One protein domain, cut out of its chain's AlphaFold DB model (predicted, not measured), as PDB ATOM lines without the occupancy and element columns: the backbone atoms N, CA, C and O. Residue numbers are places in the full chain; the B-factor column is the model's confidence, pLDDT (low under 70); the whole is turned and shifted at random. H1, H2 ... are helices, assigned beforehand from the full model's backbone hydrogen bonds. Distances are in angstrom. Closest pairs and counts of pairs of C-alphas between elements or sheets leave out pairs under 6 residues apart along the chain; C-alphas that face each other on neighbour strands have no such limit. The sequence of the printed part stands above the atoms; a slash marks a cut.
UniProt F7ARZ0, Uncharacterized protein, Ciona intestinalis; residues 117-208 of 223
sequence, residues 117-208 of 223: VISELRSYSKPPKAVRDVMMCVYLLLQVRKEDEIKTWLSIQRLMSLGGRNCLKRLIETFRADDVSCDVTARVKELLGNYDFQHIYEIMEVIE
ATOM      1  N   VAL A 117      72.182-103.113 408.151       84.06
ATOM      2  CA  VAL A 117      73.600-102.712 408.227       84.06
ATOM      3  C   VAL A 117      73.735-101.190 408.296       84.06
ATOM      4  O   VAL A 117      74.457-100.654 409.127       84.06
ATOM      5  N   ILE A 118      72.972-100.459 407.475       83.50
ATOM      6  CA  ILE A 118      72.955 -98.986 407.526       83.50
ATOM      7  C   ILE A 118      72.390 -98.498 408.869       83.50
ATOM      8  O   ILE A 118      72.844 -97.493 409.415       83.50
ATOM      9  N   SER A 119      71.388 -99.198 409.407       85.69
ATOM     10  CA  SER A 119      70.778 -98.854 410.696       85.69
ATOM     11  C   SER A 119      71.730 -99.092 411.868       85.69
ATOM     12  O   SER A 119      71.795 -98.243 412.755       85.69
ATOM     13  N   GLU A 120      72.474-100.194 411.835       85.81
ATOM     14  CA  GLU A 120      73.506-100.579 412.797       85.81
ATOM     15  C   GLU A 120      74.661 -99.584 412.776       85.81
ATOM     16  O   GLU A 120      74.914 -98.926 413.785       85.81
ATOM     17  N   LEU A 121      75.234 -99.338 411.593       86.81
ATOM     18  CA  LEU A 121      76.265 -98.327 411.398       86.81
ATOM     19  C   LEU A 121      75.815 -96.971 411.949       86.81
ATOM     20  O   LEU A 121      76.547 -96.317 412.679       86.81
ATOM     21  N   ARG A 122      74.578 -96.550 411.659       87.44
ATOM     22  CA  ARG A 122      74.022 -95.293 412.181       87.44
ATOM     23  C   ARG A 122      73.849 -95.303 413.700       87.44
ATOM     24  O   ARG A 122      73.885 -94.228 414.293       87.44
ATOM     25  N   SER A 123      73.630 -96.453 414.327       88.06
ATOM     26  CA  SER A 123      73.360 -96.551 415.765       88.06
ATOM     27  C   SER A 123      74.590 -96.301 416.641       88.06
ATOM     28  O   SER A 123      74.433 -95.966 417.815       88.06
ATOM     29  N   TYR A 124      75.801 -96.362 416.072       89.62
ATOM     30  CA  TYR A 124      77.034 -96.107 416.808       89.62
ATOM     31  C   TYR A 124      77.022 -94.727 417.466       89.62
ATOM     32  O   TYR A 124      77.019 -93.690 416.803       89.62
ATOM     33  N   SER A 125      77.066 -94.709 418.796       88.62
ATOM     34  CA  SER A 125      77.237 -93.482 419.581       88.62
ATOM     35  C   SER A 125      78.675 -92.965 419.495       88.62
ATOM     36  O   SER A 125      78.910 -91.758 419.433       88.62
ATOM     37  N   LYS A 126      79.641 -93.889 419.439       87.81
ATOM     38  CA  LYS A 126      81.074 -93.622 419.313       87.81
ATOM     39  C   LYS A 126      81.678 -94.572 418.270       87.81
ATOM     40  O   LYS A 126      82.181 -95.628 418.646       87.81
ATOM     41  N   PRO A 127      81.619 -94.229 416.972       87.06
ATOM     42  CA  PRO A 127      82.146 -95.094 415.927       87.06
ATOM     43  C   PRO A 127      83.668 -95.214 416.058       87.06
ATOM     44  O   PRO A 127      84.341 -94.249 416.456       87.06
ATOM     45  N   PRO A 128      84.245 -96.348 415.656       87.56
ATOM     46  CA  PRO A 128      85.685 -96.447 415.496       87.56
ATOM     47  C   PRO A 128      86.206 -95.443 414.473       87.56
ATOM     48  O   PRO A 128      85.525 -95.086 413.508       87.56
ATOM     49  N   LYS A 129      87.430 -94.956 414.705       85.69
ATOM     50  CA  LYS A 129      88.039 -93.885 413.904       85.69
ATOM     51  C   LYS A 129      88.043 -94.235 412.413       85.69
ATOM     52  O   LYS A 129      87.653 -93.398 411.606       85.69
ATOM     53  N   ALA A 130      88.407 -95.475 412.085       84.94
ATOM     54  CA  ALA A 130      88.413 -95.989 410.718       84.94
ATOM     55  C   ALA A 130      87.029 -95.890 410.064       84.94
ATOM     56  O   ALA A 130      86.894 -95.291 409.003       84.94
ATOM     57  N   VAL A 131      85.985 -96.377 410.740       86.75
ATOM     58  CA  VAL A 131      84.598 -96.335 410.248       86.75
ATOM     59  C   VAL A 131      84.148 -94.900 409.973       86.75
ATOM     60  O   VAL A 131      83.606 -94.602 408.908       86.75
ATOM     61  N   ARG A 132      84.408 -93.980 410.910       89.81
ATOM     62  CA  ARG A 132      84.080 -92.560 410.733       89.81
ATOM     63  C   ARG A 132      84.812 -91.958 409.533       89.81
ATOM     64  O   ARG A 132      84.186 -91.264 408.737       89.81
ATOM     65  N   ASP A 133      86.115 -92.200 409.420       89.19
ATOM     66  CA  ASP A 133      86.949 -91.606 408.375       89.19
ATOM     67  C   ASP A 133      86.583 -92.166 406.987       89.19
ATOM     68  O   ASP A 133      86.470 -91.394 406.035       89.19
ATOM     69  N   VAL A 134      86.286 -93.469 406.881       90.06
ATOM     70  CA  VAL A 134      85.757 -94.094 405.655       90.06
ATOM     71  C   VAL A 134      84.427 -93.461 405.262       90.06
ATOM     72  O   VAL A 134      84.269 -93.022 404.124       90.06
ATOM     73  N   MET A 135      83.480 -93.339 406.196       90.69
ATOM     74  CA  MET A 135      82.175 -92.739 405.898       90.69
ATOM     75  C   MET A 135      82.274 -91.263 405.506       90.69
ATOM     76  O   MET A 135      81.541 -90.808 404.627       90.69
ATOM     77  N   MET A 136      83.198 -90.519 406.113       92.06
ATOM     78  CA  MET A 136      83.502 -89.147 405.709       92.06
ATOM     79  C   MET A 136      84.027 -89.103 404.268       92.06
ATOM     80  O   MET A 136      83.533 -88.313 403.466       92.06
ATOM     81  N   CYS A 137      84.968 -89.986 403.918       91.19
ATOM     82  CA  CYS A 137      85.499 -90.092 402.559       91.19
ATOM     83  C   CYS A 137      84.406 -90.441 401.544       91.19
ATOM     84  O   CYS A 137      84.349 -89.825 400.484       91.19
ATOM     85  N   VAL A 138      83.501 -91.368 401.878       91.12
ATOM     86  CA  VAL A 138      82.362 -91.725 401.020       91.12
ATOM     87  C   VAL A 138      81.503 -90.493 400.726       91.12
ATOM     88  O   VAL A 138      81.260 -90.186 399.563       91.12
ATOM     89  N   TYR A 139      81.087 -89.734 401.742       92.75
ATOM     90  CA  TYR A 139      80.260 -88.541 401.513       92.75
ATOM     91  C   TYR A 139      80.999 -87.396 400.809       92.75
ATOM     92  O   TYR A 139      80.359 -86.630 400.083       92.75
ATOM     93  N   LEU A 140      82.318 -87.299 400.988       91.44
ATOM     94  CA  LEU A 140      83.157 -86.340 400.275       91.44
ATOM     95  C   LEU A 140      83.272 -86.697 398.784       91.44
ATOM     96  O   LEU A 140      83.100 -85.824 397.936       91.44
ATOM     97  N   LEU A 141      83.481 -87.981 398.458       89.50
ATOM     98  CA  LEU A 141      83.493 -88.488 397.078       89.50
ATOM     99  C   LEU A 141      82.143 -88.293 396.390       89.50
ATOM    100  O   LEU A 141      82.099 -87.892 395.234       89.50
ATOM    101  N   LEU A 142      81.043 -88.517 397.112       90.50
ATOM    102  CA  LEU A 142      79.689 -88.285 396.608       90.50
ATOM    103  C   LEU A 142      79.357 -86.789 396.427       90.50
ATOM    104  O   LEU A 142      78.263 -86.473 395.967       90.50
ATOM    105  N   GLN A 143      80.259 -85.878 396.823       87.19
ATOM    106  CA  GLN A 143      80.141 -84.417 396.701       87.19
ATOM    107  C   GLN A 143      78.836 -83.822 397.248       87.19
ATOM    108  O   GLN A 143      78.403 -82.738 396.858       87.19
ATOM    109  N   VAL A 144      78.194 -84.507 398.196       85.81
ATOM    110  CA  VAL A 144      76.927 -84.042 398.779       85.81
ATOM    111  C   VAL A 144      77.166 -82.883 399.743       85.81
ATOM    112  O   VAL A 144      76.285 -82.041 399.936       85.81
ATOM    113  N   ARG A 145      78.338 -82.854 400.382       87.81
ATOM    114  CA  ARG A 145      78.746 -81.872 401.389       87.81
ATOM    115  C   ARG A 145      80.244 -81.618 401.300       87.81
ATOM    116  O   ARG A 145      80.993 -82.476 400.837       87.81
ATOM    117  N   LYS A 146      80.674 -80.456 401.785       88.75
ATOM    118  CA  LYS A 146      82.097 -80.144 401.945       88.75
ATOM    119  C   LYS A 146      82.659 -80.809 403.201       88.75
ATOM    120  O   LYS A 146      81.916 -81.127 404.128       88.75
ATOM    121  N   GLU A 147      83.979 -81.004 403.238       89.12
ATOM    122  CA  GLU A 147      84.664 -81.684 404.349       89.12
ATOM    123  C   GLU A 147      84.346 -81.045 405.711       89.12
ATOM    124  O   GLU A 147      84.114 -81.761 406.681       89.12
ATOM    125  N   ASP A 148      84.274 -79.713 405.792       89.56
ATOM    126  CA  ASP A 148      83.951 -78.958 407.007       89.56
ATOM    127  C   ASP A 148      82.562 -79.254 407.582       89.56
ATOM    128  O   ASP A 148      82.392 -79.226 408.802       89.56
ATOM    129  N   GLU A 149      81.603 -79.630 406.739       88.88
ATOM    130  CA  GLU A 149      80.237 -79.963 407.150       88.88
ATOM    131  C   GLU A 149      80.113 -81.396 407.703       88.88
ATOM    132  O   GLU A 149      79.185 -81.696 408.463       88.88
ATOM    133  N   ILE A 150      81.057 -82.282 407.358       91.88
ATOM    134  CA  ILE A 150      81.027 -83.722 407.683       91.88
ATOM    135  C   ILE A 150      82.144 -84.176 408.634       91.88
ATOM    136  O   ILE A 150      82.346 -85.372 408.818       91.88
ATOM    137  N   LYS A 151      82.816 -83.241 409.320       88.81
ATOM    138  CA  LYS A 151      83.879 -83.549 410.304       88.81
ATOM    139  C   LYS A 151      83.398 -84.317 411.533       88.81
ATOM    140  O   LYS A 151      84.197 -84.943 412.228       88.81
ATOM    141  N   THR A 152      82.108 -84.225 411.857       91.81
ATOM    142  CA  THR A 152      81.540 -84.863 413.049       91.81
ATOM    143  C   THR A 152      80.724 -86.088 412.675       91.81
ATOM    144  O   THR A 152      79.998 -86.089 411.680       91.81
ATOM    145  N   TRP A 153      80.782 -87.118 413.520       94.12
ATOM    146  CA  TRP A 153      79.962 -88.307 413.324       94.12
ATOM    147  C   TRP A 153      78.465 -87.990 413.319       94.12
ATOM    148  O   TRP A 153      77.735 -88.527 412.497       94.12
ATOM    149  N   LEU A 154      78.021 -87.046 414.151       93.38
ATOM    150  CA  LEU A 154      76.625 -86.616 414.177       93.38
ATOM    151  C   LEU A 154      76.169 -86.046 412.823       93.38
ATOM    152  O   LEU A 154      75.053 -86.325 412.381       93.38
ATOM    153  N   SER A 155      77.025 -85.280 412.136       93.31
ATOM    154  CA  SER A 155      76.749 -84.819 410.768       93.31
ATOM    155  C   SER A 155      76.601 -85.994 409.798       93.31
ATOM    156  O   SER A 155      75.650 -86.033 409.019       93.31
ATOM    157  N   ILE A 156      77.500 -86.979 409.879       93.62
ATOM    158  CA  ILE A 156      77.479 -88.179 409.032       93.62
ATOM    159  C   ILE A 156      76.219 -89.020 409.309       93.62
ATOM    160  O   ILE A 156      75.523 -89.409 408.374       93.62
ATOM    161  N   GLN A 157      75.850 -89.230 410.575       93.88
ATOM    162  CA  GLN A 157      74.619 -89.928 410.969       93.88
ATOM    163  C   GLN A 157      73.366 -89.257 410.401       93.88
ATOM    164  O   GLN A 157      72.455 -89.944 409.936       93.88
ATOM    165  N   ARG A 158      73.319 -87.918 410.403       92.69
ATOM    166  CA  ARG A 158      72.217 -87.163 409.789       92.69
ATOM    167  C   ARG A 158      72.140 -87.420 408.287       92.69
ATOM    168  O   ARG A 158      71.041 -87.653 407.791       92.69
ATOM    169  N   LEU A 159      73.270 -87.455 407.581       92.44
ATOM    170  CA  LEU A 159      73.298 -87.807 406.156       92.44
ATOM    171  C   LEU A 159      72.834 -89.248 405.909       92.44
ATOM    172  O   LEU A 159      72.037 -89.482 405.003       92.44
ATOM    173  N   MET A 160      73.250 -90.199 406.749       90.88
ATOM    174  CA  MET A 160      72.800 -91.595 406.656       90.88
ATOM    175  C   MET A 160      71.305 -91.761 406.953       90.88
ATOM    176  O   MET A 160      70.689 -92.716 406.489       90.88
ATOM    177  N   SER A 161      70.708 -90.838 407.713       89.62
ATOM    178  CA  SER A 161      69.271 -90.846 408.008       89.62
ATOM    179  C   SER A 161      68.394 -90.306 406.871       89.62
ATOM    180  O   SER A 161      67.170 -90.425 406.943       89.62
ATOM    181  N   LEU A 162      68.990 -89.714 405.829       90.19
ATOM    182  CA  LEU A 162      68.239 -89.187 404.694       90.19
ATOM    183  C   LEU A 162      67.615 -90.319 403.868       90.19
ATOM    184  O   LEU A 162      68.229 -91.353 403.611       90.19
ATOM    185  N   GLY A 163      66.379 -90.099 403.420       87.88
ATOM    186  CA  GLY A 163      65.623 -91.032 402.586       87.88
ATOM    187  C   GLY A 163      65.556 -90.631 401.109       87.88
ATOM    188  O   GLY A 163      65.971 -89.542 400.699       87.88
ATOM    189  N   GLY A 164      64.974 -91.519 400.299       87.06
ATOM    190  CA  GLY A 164      64.664 -91.258 398.892       87.06
ATOM    191  C   GLY A 164      65.907 -90.963 398.053       87.06
ATOM    192  O   GLY A 164      66.858 -91.735 398.050       87.06
ATOM    193  N   ARG A 165      65.909 -89.832 397.335       87.00
ATOM    194  CA  ARG A 165      67.009 -89.453 396.426       87.00
ATOM    195  C   ARG A 165      68.341 -89.175 397.128       87.00
ATOM    196  O   ARG A 165      69.373 -89.251 396.481       87.00
ATOM    197  N   ASN A 166      68.303 -88.878 398.425       88.38
ATOM    198  CA  ASN A 166      69.481 -88.524 399.216       88.38
ATOM    199  C   ASN A 166      69.960 -89.674 400.112       88.38
ATOM    200  O   ASN A 166      70.864 -89.471 400.919       88.38
ATOM    201  N   CYS A 167      69.340 -90.859 400.027       89.12
ATOM    202  CA  CYS A 167      69.818 -91.998 400.797       89.12
ATOM    203  C   CYS A 167      71.161 -92.489 400.239       89.12
ATOM    204  O   CYS A 167      71.412 -92.412 399.035       89.12
ATOM    205  N   LEU A 168      72.012 -93.024 401.119       89.06
ATOM    206  CA  LEU A 168      73.374 -93.444 400.781       89.06
ATOM    207  C   LEU A 168      73.423 -94.376 399.562       89.06
ATOM    208  O   LEU A 168      74.219 -94.162 398.652       89.06
ATOM    209  N   LYS A 169      72.525 -95.366 399.510       88.50
ATOM    210  CA  LYS A 169      72.433 -96.301 398.384       88.50
ATOM    211  C   LYS A 169      72.182 -95.589 397.062       88.50
ATOM    212  O   LYS A 169      72.895 -95.834 396.099       88.50
ATOM    213  N   ARG A 170      71.198 -94.686 397.026       89.31
ATOM    214  CA  ARG A 170      70.835 -93.968 395.803       89.31
ATOM    215  C   ARG A 170      71.960 -93.056 395.338       89.31
ATOM    216  O   ARG A 170      72.209 -92.985 394.141       89.31
ATOM    217  N   LEU A 171      72.642 -92.399 396.274       90.31
ATOM    218  CA  LEU A 171      73.798 -91.562 395.967       90.31
ATOM    219  C   LEU A 171      74.921 -92.380 395.318       90.31
ATOM    220  O   LEU A 171      75.461 -91.950 394.305       90.31
ATOM    221  N   ILE A 172      75.218 -93.570 395.854       88.50
ATOM    222  CA  ILE A 172      76.229 -94.484 395.297       88.50
ATOM    223  C   ILE A 172      75.799 -95.037 393.929       88.50
ATOM    224  O   ILE A 172      76.618 -95.104 393.017       88.50
ATOM    225  N   GLU A 173      74.522 -95.384 393.749       86.38
ATOM    226  CA  GLU A 173      73.991 -95.833 392.452       86.38
ATOM    227  C   GLU A 173      74.160 -94.771 391.358       86.38
ATOM    228  O   GLU A 173      74.487 -95.098 390.221       86.38
ATOM    229  N   THR A 174      73.941 -93.495 391.687       85.81
ATOM    230  CA  THR A 174      74.043 -92.389 390.721       85.81
ATOM    231  C   THR A 174      75.439 -91.768 390.640       85.81
ATOM    232  O   THR A 174      75.631 -90.805 389.902       85.81
ATOM    233  N   PHE A 175      76.403 -92.280 391.406       84.94
ATOM    234  CA  PHE A 175      77.751 -91.730 391.473       84.94
ATOM    235  C   PHE A 175      78.536 -91.986 390.184       84.94
ATOM    236  O   PHE A 175      78.603 -93.116 389.681       84.94
ATOM    237  N   ARG A 176      79.206 -90.940 389.694       78.44
ATOM    238  CA  ARG A 176      80.131 -91.001 388.564       78.44
ATOM    239  C   ARG A 176      81.515 -90.549 389.008       78.44
ATOM    240  O   ARG A 176      81.676 -89.451 389.527       78.44
ATOM    241  N   ALA A 177      82.517 -91.388 388.758       76.38
ATOM    242  CA  ALA A 177      83.899 -91.091 389.126       76.38
ATOM    243  C   ALA A 177      84.459 -89.855 388.395       76.38
ATOM    244  O   ALA A 177      85.275 -89.141 388.966       76.38
ATOM    245  N   ASP A 178      83.990 -89.584 387.172       75.38
ATOM    246  CA  ASP A 178      84.424 -88.439 386.355       75.38
ATOM    247  C   ASP A 178      84.043 -87.082 386.958       75.38
ATOM    248  O   ASP A 178      84.687 -86.074 386.670       75.38
ATOM    249  N   ASP A 179      83.016 -87.050 387.809       78.94
ATOM    250  CA  ASP A 179      82.541 -85.815 388.431       78.94
ATOM    251  C   ASP A 179      83.412 -85.422 389.645       78.94
ATOM    252  O   ASP A 179      83.271 -84.332 390.206       78.94
ATOM    253  N   VAL A 180      84.340 -86.292 390.070       82.75
ATOM    254  CA  VAL A 180      85.189 -86.067 391.244       82.75
ATOM    255  C   VAL A 180      86.422 -85.238 390.898       82.75
ATOM    256  O   VAL A 180      87.242 -85.631 390.074       82.75
ATOM    257  N   SER A 181      86.605 -84.104 391.580       85.25
ATOM    258  CA  SER A 181      87.796 -83.275 391.386       85.25
ATOM    259  C   SER A 181      89.078 -83.969 391.867       85.25
ATOM    260  O   SER A 181      89.080 -84.787 392.798       85.25
ATOM    261  N   CYS A 182      90.207 -83.592 391.260       82.69
ATOM    262  CA  CYS A 182      91.528 -84.059 391.678       82.69
ATOM    263  C   CYS A 182      91.813 -83.731 393.152       82.69
ATOM    264  O   CYS A 182      92.364 -84.574 393.857       82.69
ATOM    265  N   ASP A 183      91.379 -82.561 393.632       84.38
ATOM    266  CA  ASP A 183      91.569 -82.126 395.021       84.38
ATOM    267  C   ASP A 183      90.843 -83.046 396.009       84.38
ATOM    268  O   ASP A 183      91.432 -83.498 396.992       84.38
ATOM    269  N   VAL A 184      89.579 -83.387 395.720       84.38
ATOM    270  CA  VAL A 184      88.801 -84.332 396.535       84.38
ATOM    271  C   VAL A 184      89.468 -85.705 396.533       84.38
ATOM    272  O   VAL A 184      89.632 -86.317 397.585       84.38
ATOM    273  N   THR A 185      89.909 -86.170 395.366       82.88
ATOM    274  CA  THR A 185      90.573 -87.473 395.231       82.88
ATOM    275  C   THR A 185      91.884 -87.528 396.018       82.88
ATOM    276  O   THR A 185      92.140 -88.507 396.719       82.88
ATOM    277  N   ALA A 186      92.714 -86.485 395.931       84.62
ATOM    278  CA  ALA A 186      93.965 -86.385 396.678       84.62
ATOM    279  C   ALA A 186      93.707 -86.373 398.189       84.62
ATOM    280  O   ALA A 186      94.350 -87.116 398.932       84.62
ATOM    281  N   ARG A 187      92.706 -85.605 398.630       86.25
ATOM    282  CA  ARG A 187      92.326 -85.526 400.039       86.25
ATOM    283  C   ARG A 187      91.819 -86.860 400.586       86.25
ATOM    284  O   ARG A 187      92.215 -87.275 401.670       86.25
ATOM    285  N   VAL A 188      90.978 -87.562 399.829       87.00
ATOM    286  CA  VAL A 188      90.486 -88.897 400.207       87.00
ATOM    287  C   VAL A 188      91.634 -89.904 400.282       87.00
ATOM    288  O   VAL A 188      91.695 -90.677 401.234       87.00
ATOM    289  N   LYS A 189      92.579 -89.867 399.333       83.62
ATOM    290  CA  LYS A 189      93.782 -90.715 399.372       83.62
ATOM    291  C   LYS A 189      94.632 -90.456 400.614       83.62
ATOM    292  O   LYS A 189      95.099 -91.408 401.223       83.62
ATOM    293  N   GLU A 190      94.806 -89.199 401.010       87.06
ATOM    294  CA  GLU A 190      95.527 -88.835 402.236       87.06
ATOM    295  C   GLU A 190      94.828 -89.380 403.492       87.06
ATOM    296  O   GLU A 190      95.467 -89.966 404.366       87.06
ATOM    297  N   LEU A 191      93.502 -89.231 403.573       83.56
ATOM    298  CA  LEU A 191      92.708 -89.715 404.703       83.56
ATOM    299  C   LEU A 191      92.742 -91.244 404.818       83.56
ATOM    300  O   LEU A 191      92.907 -91.772 405.922       83.56
ATOM    301  N   LEU A 192      92.610 -91.941 403.685       81.94
ATOM    302  CA  LEU A 192      92.575 -93.401 403.619       81.94
ATOM    303  C   LEU A 192      93.956 -94.057 403.653       81.94
ATOM    304  O   LEU A 192      94.048 -95.193 404.097       81.94
ATOM    305  N   GLY A 193      95.028 -93.362 403.261       76.31
ATOM    306  CA  GLY A 193      96.394 -93.902 403.255       76.31
ATOM    307  C   GLY A 193      96.914 -94.339 404.630       76.31
ATOM    308  O   GLY A 193      97.920 -95.031 404.715       76.31
ATOM    309  N   ASN A 194      96.209 -93.972 405.704       73.00
ATOM    310  CA  ASN A 194      96.482 -94.418 407.070       73.00
ATOM    311  C   ASN A 194      95.851 -95.777 407.417       73.00
ATOM    312  O   ASN A 194      95.990 -96.232 408.552       73.00
ATOM    313  N   TYR A 195      95.122 -96.395 406.488       73.25
ATOM    314  CA  TYR A 195      94.401 -97.639 406.708       73.25
ATOM    315  C   TYR A 195      94.764 -98.666 405.635       73.25
ATOM    316  O   TYR A 195      94.679 -98.389 404.442       73.25
ATOM    317  N   ASP A 196      95.121 -99.872 406.070       67.50
ATOM    318  CA  ASP A 196      95.111-101.051 405.207       67.50
ATOM    319  C   ASP A 196      93.684-101.618 405.181       67.50
ATOM    320  O   ASP A 196      93.024-101.694 406.223       67.50
ATOM    321  N   PHE A 197      93.181-102.004 404.006       59.19
ATOM    322  CA  PHE A 197      91.837-102.575 403.860       59.19
ATOM    323  C   PHE A 197      91.660-103.817 404.740       59.19
ATOM    324  O   PHE A 197      90.589-103.996 405.317       59.19
ATOM    325  N   GLN A 198      92.722-104.612 404.907       56.16
ATOM    326  CA  GLN A 198      92.739-105.772 405.797       56.16
ATOM    327  C   GLN A 198      92.485-105.367 407.259       56.16
ATOM    328  O   GLN A 198      91.655-105.959 407.943       56.16
ATOM    329  N   HIS A 199      93.110-104.277 407.703       57.31
ATOM    330  CA  HIS A 199      92.967-103.757 409.061       57.31
ATOM    331  C   HIS A 199      91.566-103.186 409.337       57.31
ATOM    332  O   HIS A 199      91.072-103.244 410.461       57.31
ATOM    333  N   ILE A 200      90.891-102.640 408.318       58.44
ATOM    334  CA  ILE A 200      89.503-102.166 408.450       58.44
ATOM    335  C   ILE A 200      88.546-103.347 408.667       58.44
ATOM    336  O   ILE A 200      87.660-103.244 409.514       58.44
ATOM    337  N   TYR A 201      88.732-104.457 407.944       59.22
ATOM    338  CA  TYR A 201      87.927-105.671 408.124       59.22
ATOM    339  C   TYR A 201      88.123-106.292 409.511       59.22
ATOM    340  O   TYR A 201      87.136-106.570 410.186       59.22
ATOM    341  N   GLU A 202      89.371-106.407 409.972       53.44
ATOM    342  CA  GLU A 202      89.699-106.907 411.318       53.44
ATOM    343  C   GLU A 202      89.048-106.055 412.419       53.44
ATOM    344  O   GLU A 202      88.489-106.577 413.381       53.44
ATOM    345  N   ILE A 203      89.059-104.725 412.268       58.16
ATOM    346  CA  ILE A 203      88.384-103.826 413.213       58.16
ATOM    347  C   ILE A 203      86.866-104.049 413.200       58.16
ATOM    348  O   ILE A 203      86.255-103.992 414.263       58.16
ATOM    349  N   MET A 204      86.249-104.280 412.036       53.25
ATOM    350  CA  MET A 204      84.805-104.538 411.945       53.25
ATOM    351  C   MET A 204      84.406-105.859 412.613       53.25
ATOM    352  O   MET A 204      83.454-105.866 413.386       53.25
ATOM    353  N   GLU A 205      85.182-106.924 412.407       57.84
ATOM    354  CA  GLU A 205      84.973-108.234 413.041       57.84
ATOM    355  C   GLU A 205      85.084-108.155 414.576       57.84
ATOM    356  O   GLU A 205      84.210-108.628 415.301       57.84
ATOM    357  N   VAL A 206      86.088-107.434 415.091       51.12
ATOM    358  CA  VAL A 206      86.262-107.228 416.541       51.12
ATOM    359  C   VAL A 206      85.125-106.396 417.154       51.12
ATOM    360  O   VAL A 206      84.773-106.594 418.316       51.12
ATOM    361  N   ILE A 207      84.529-105.455 416.411       50.41
ATOM    362  CA  ILE A 207      83.360-104.701 416.900       50.41
ATOM    363  C   ILE A 207      82.149-105.625 417.030       50.41
ATOM    364  O   ILE A 207      81.491-105.574 418.067       50.41
ATOM    365  N   GLU A 208      81.885-106.467 416.025       51.91
ATOM    366  CA  GLU A 208      80.776-107.429 416.055       51.91
ATOM    367  C   GLU A 208      80.901-108.379 417.262       51.91
ATOM    368  O   GLU A 208      79.929-108.583 417.993       51.91
TER     369      GLU A 208
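AT A GLANCE: This is residues 117 to 208 of the 223 residues of an uncharacterized protein of Ciona intestinalis (UniProt F7ARZ0). One helix, H2, runs through the middle, with H5 folded back side by side with it and three short helices, H1, H3 and H4, gathered over its other side. H6 runs past the beginning of H2 at a steep angle. The printed part has 92 residues with six named helices, H1 to H6 in chain order, and no named strand; its class is all helix. It is compact, with a radius of gyration of the C-alphas of 13.2 A and spans of 36 by 30 by 23 A.

IN THESE COORDINATES: H1, residues 117 to 123, begins at C-alpha 117 (73.600, -102.712, 408.227). H2, residues 129 to 141, is the longest helix by residues, 18.2 A from first to last C-alpha. H3 is residues 153 to 160 and H4 residues 168 to 173. H5, residues 182 to 192, measures 15.2 A. H6, residues 197 to 208, measures 17.2 A and ends at C-alpha 208 (80.776, -107.429, 416.055).

HOW THE PARTS SIT: H2 touches H5 at a shallow tilt of 12 degrees, opposite ways; the closest C-alphas, of Cys 137 and Val 188, are 5.6 A apart. With residues 132 to 136 alone, H2 only just touches H3, with 3 pairs of C-alphas within 8 A; the closest, of Arg 132 and Trp 153, are 6.5 A apart. H1 also only just touches H3, with 3 such pairs, the closest being Arg 122 and Gln 157 at 5.5 A. H2 and H4 are near each other. H6 is close to H2 but not clearly touching, the closest C-alphas, of Ala 130 and Ile 200, being 6.7 A apart. In H1 to H6 every O i to N i+4 pair is within hydrogen-bond range.

THE WHOLE: The C-alphas farthest apart, of Asp 178 and Val 206, are 35.6 A apart. The printed part has no cut, and the link from H2 to H3 is long. Mean pLDDT of the printed part is 82.8; residues 196 to 208 are under 70.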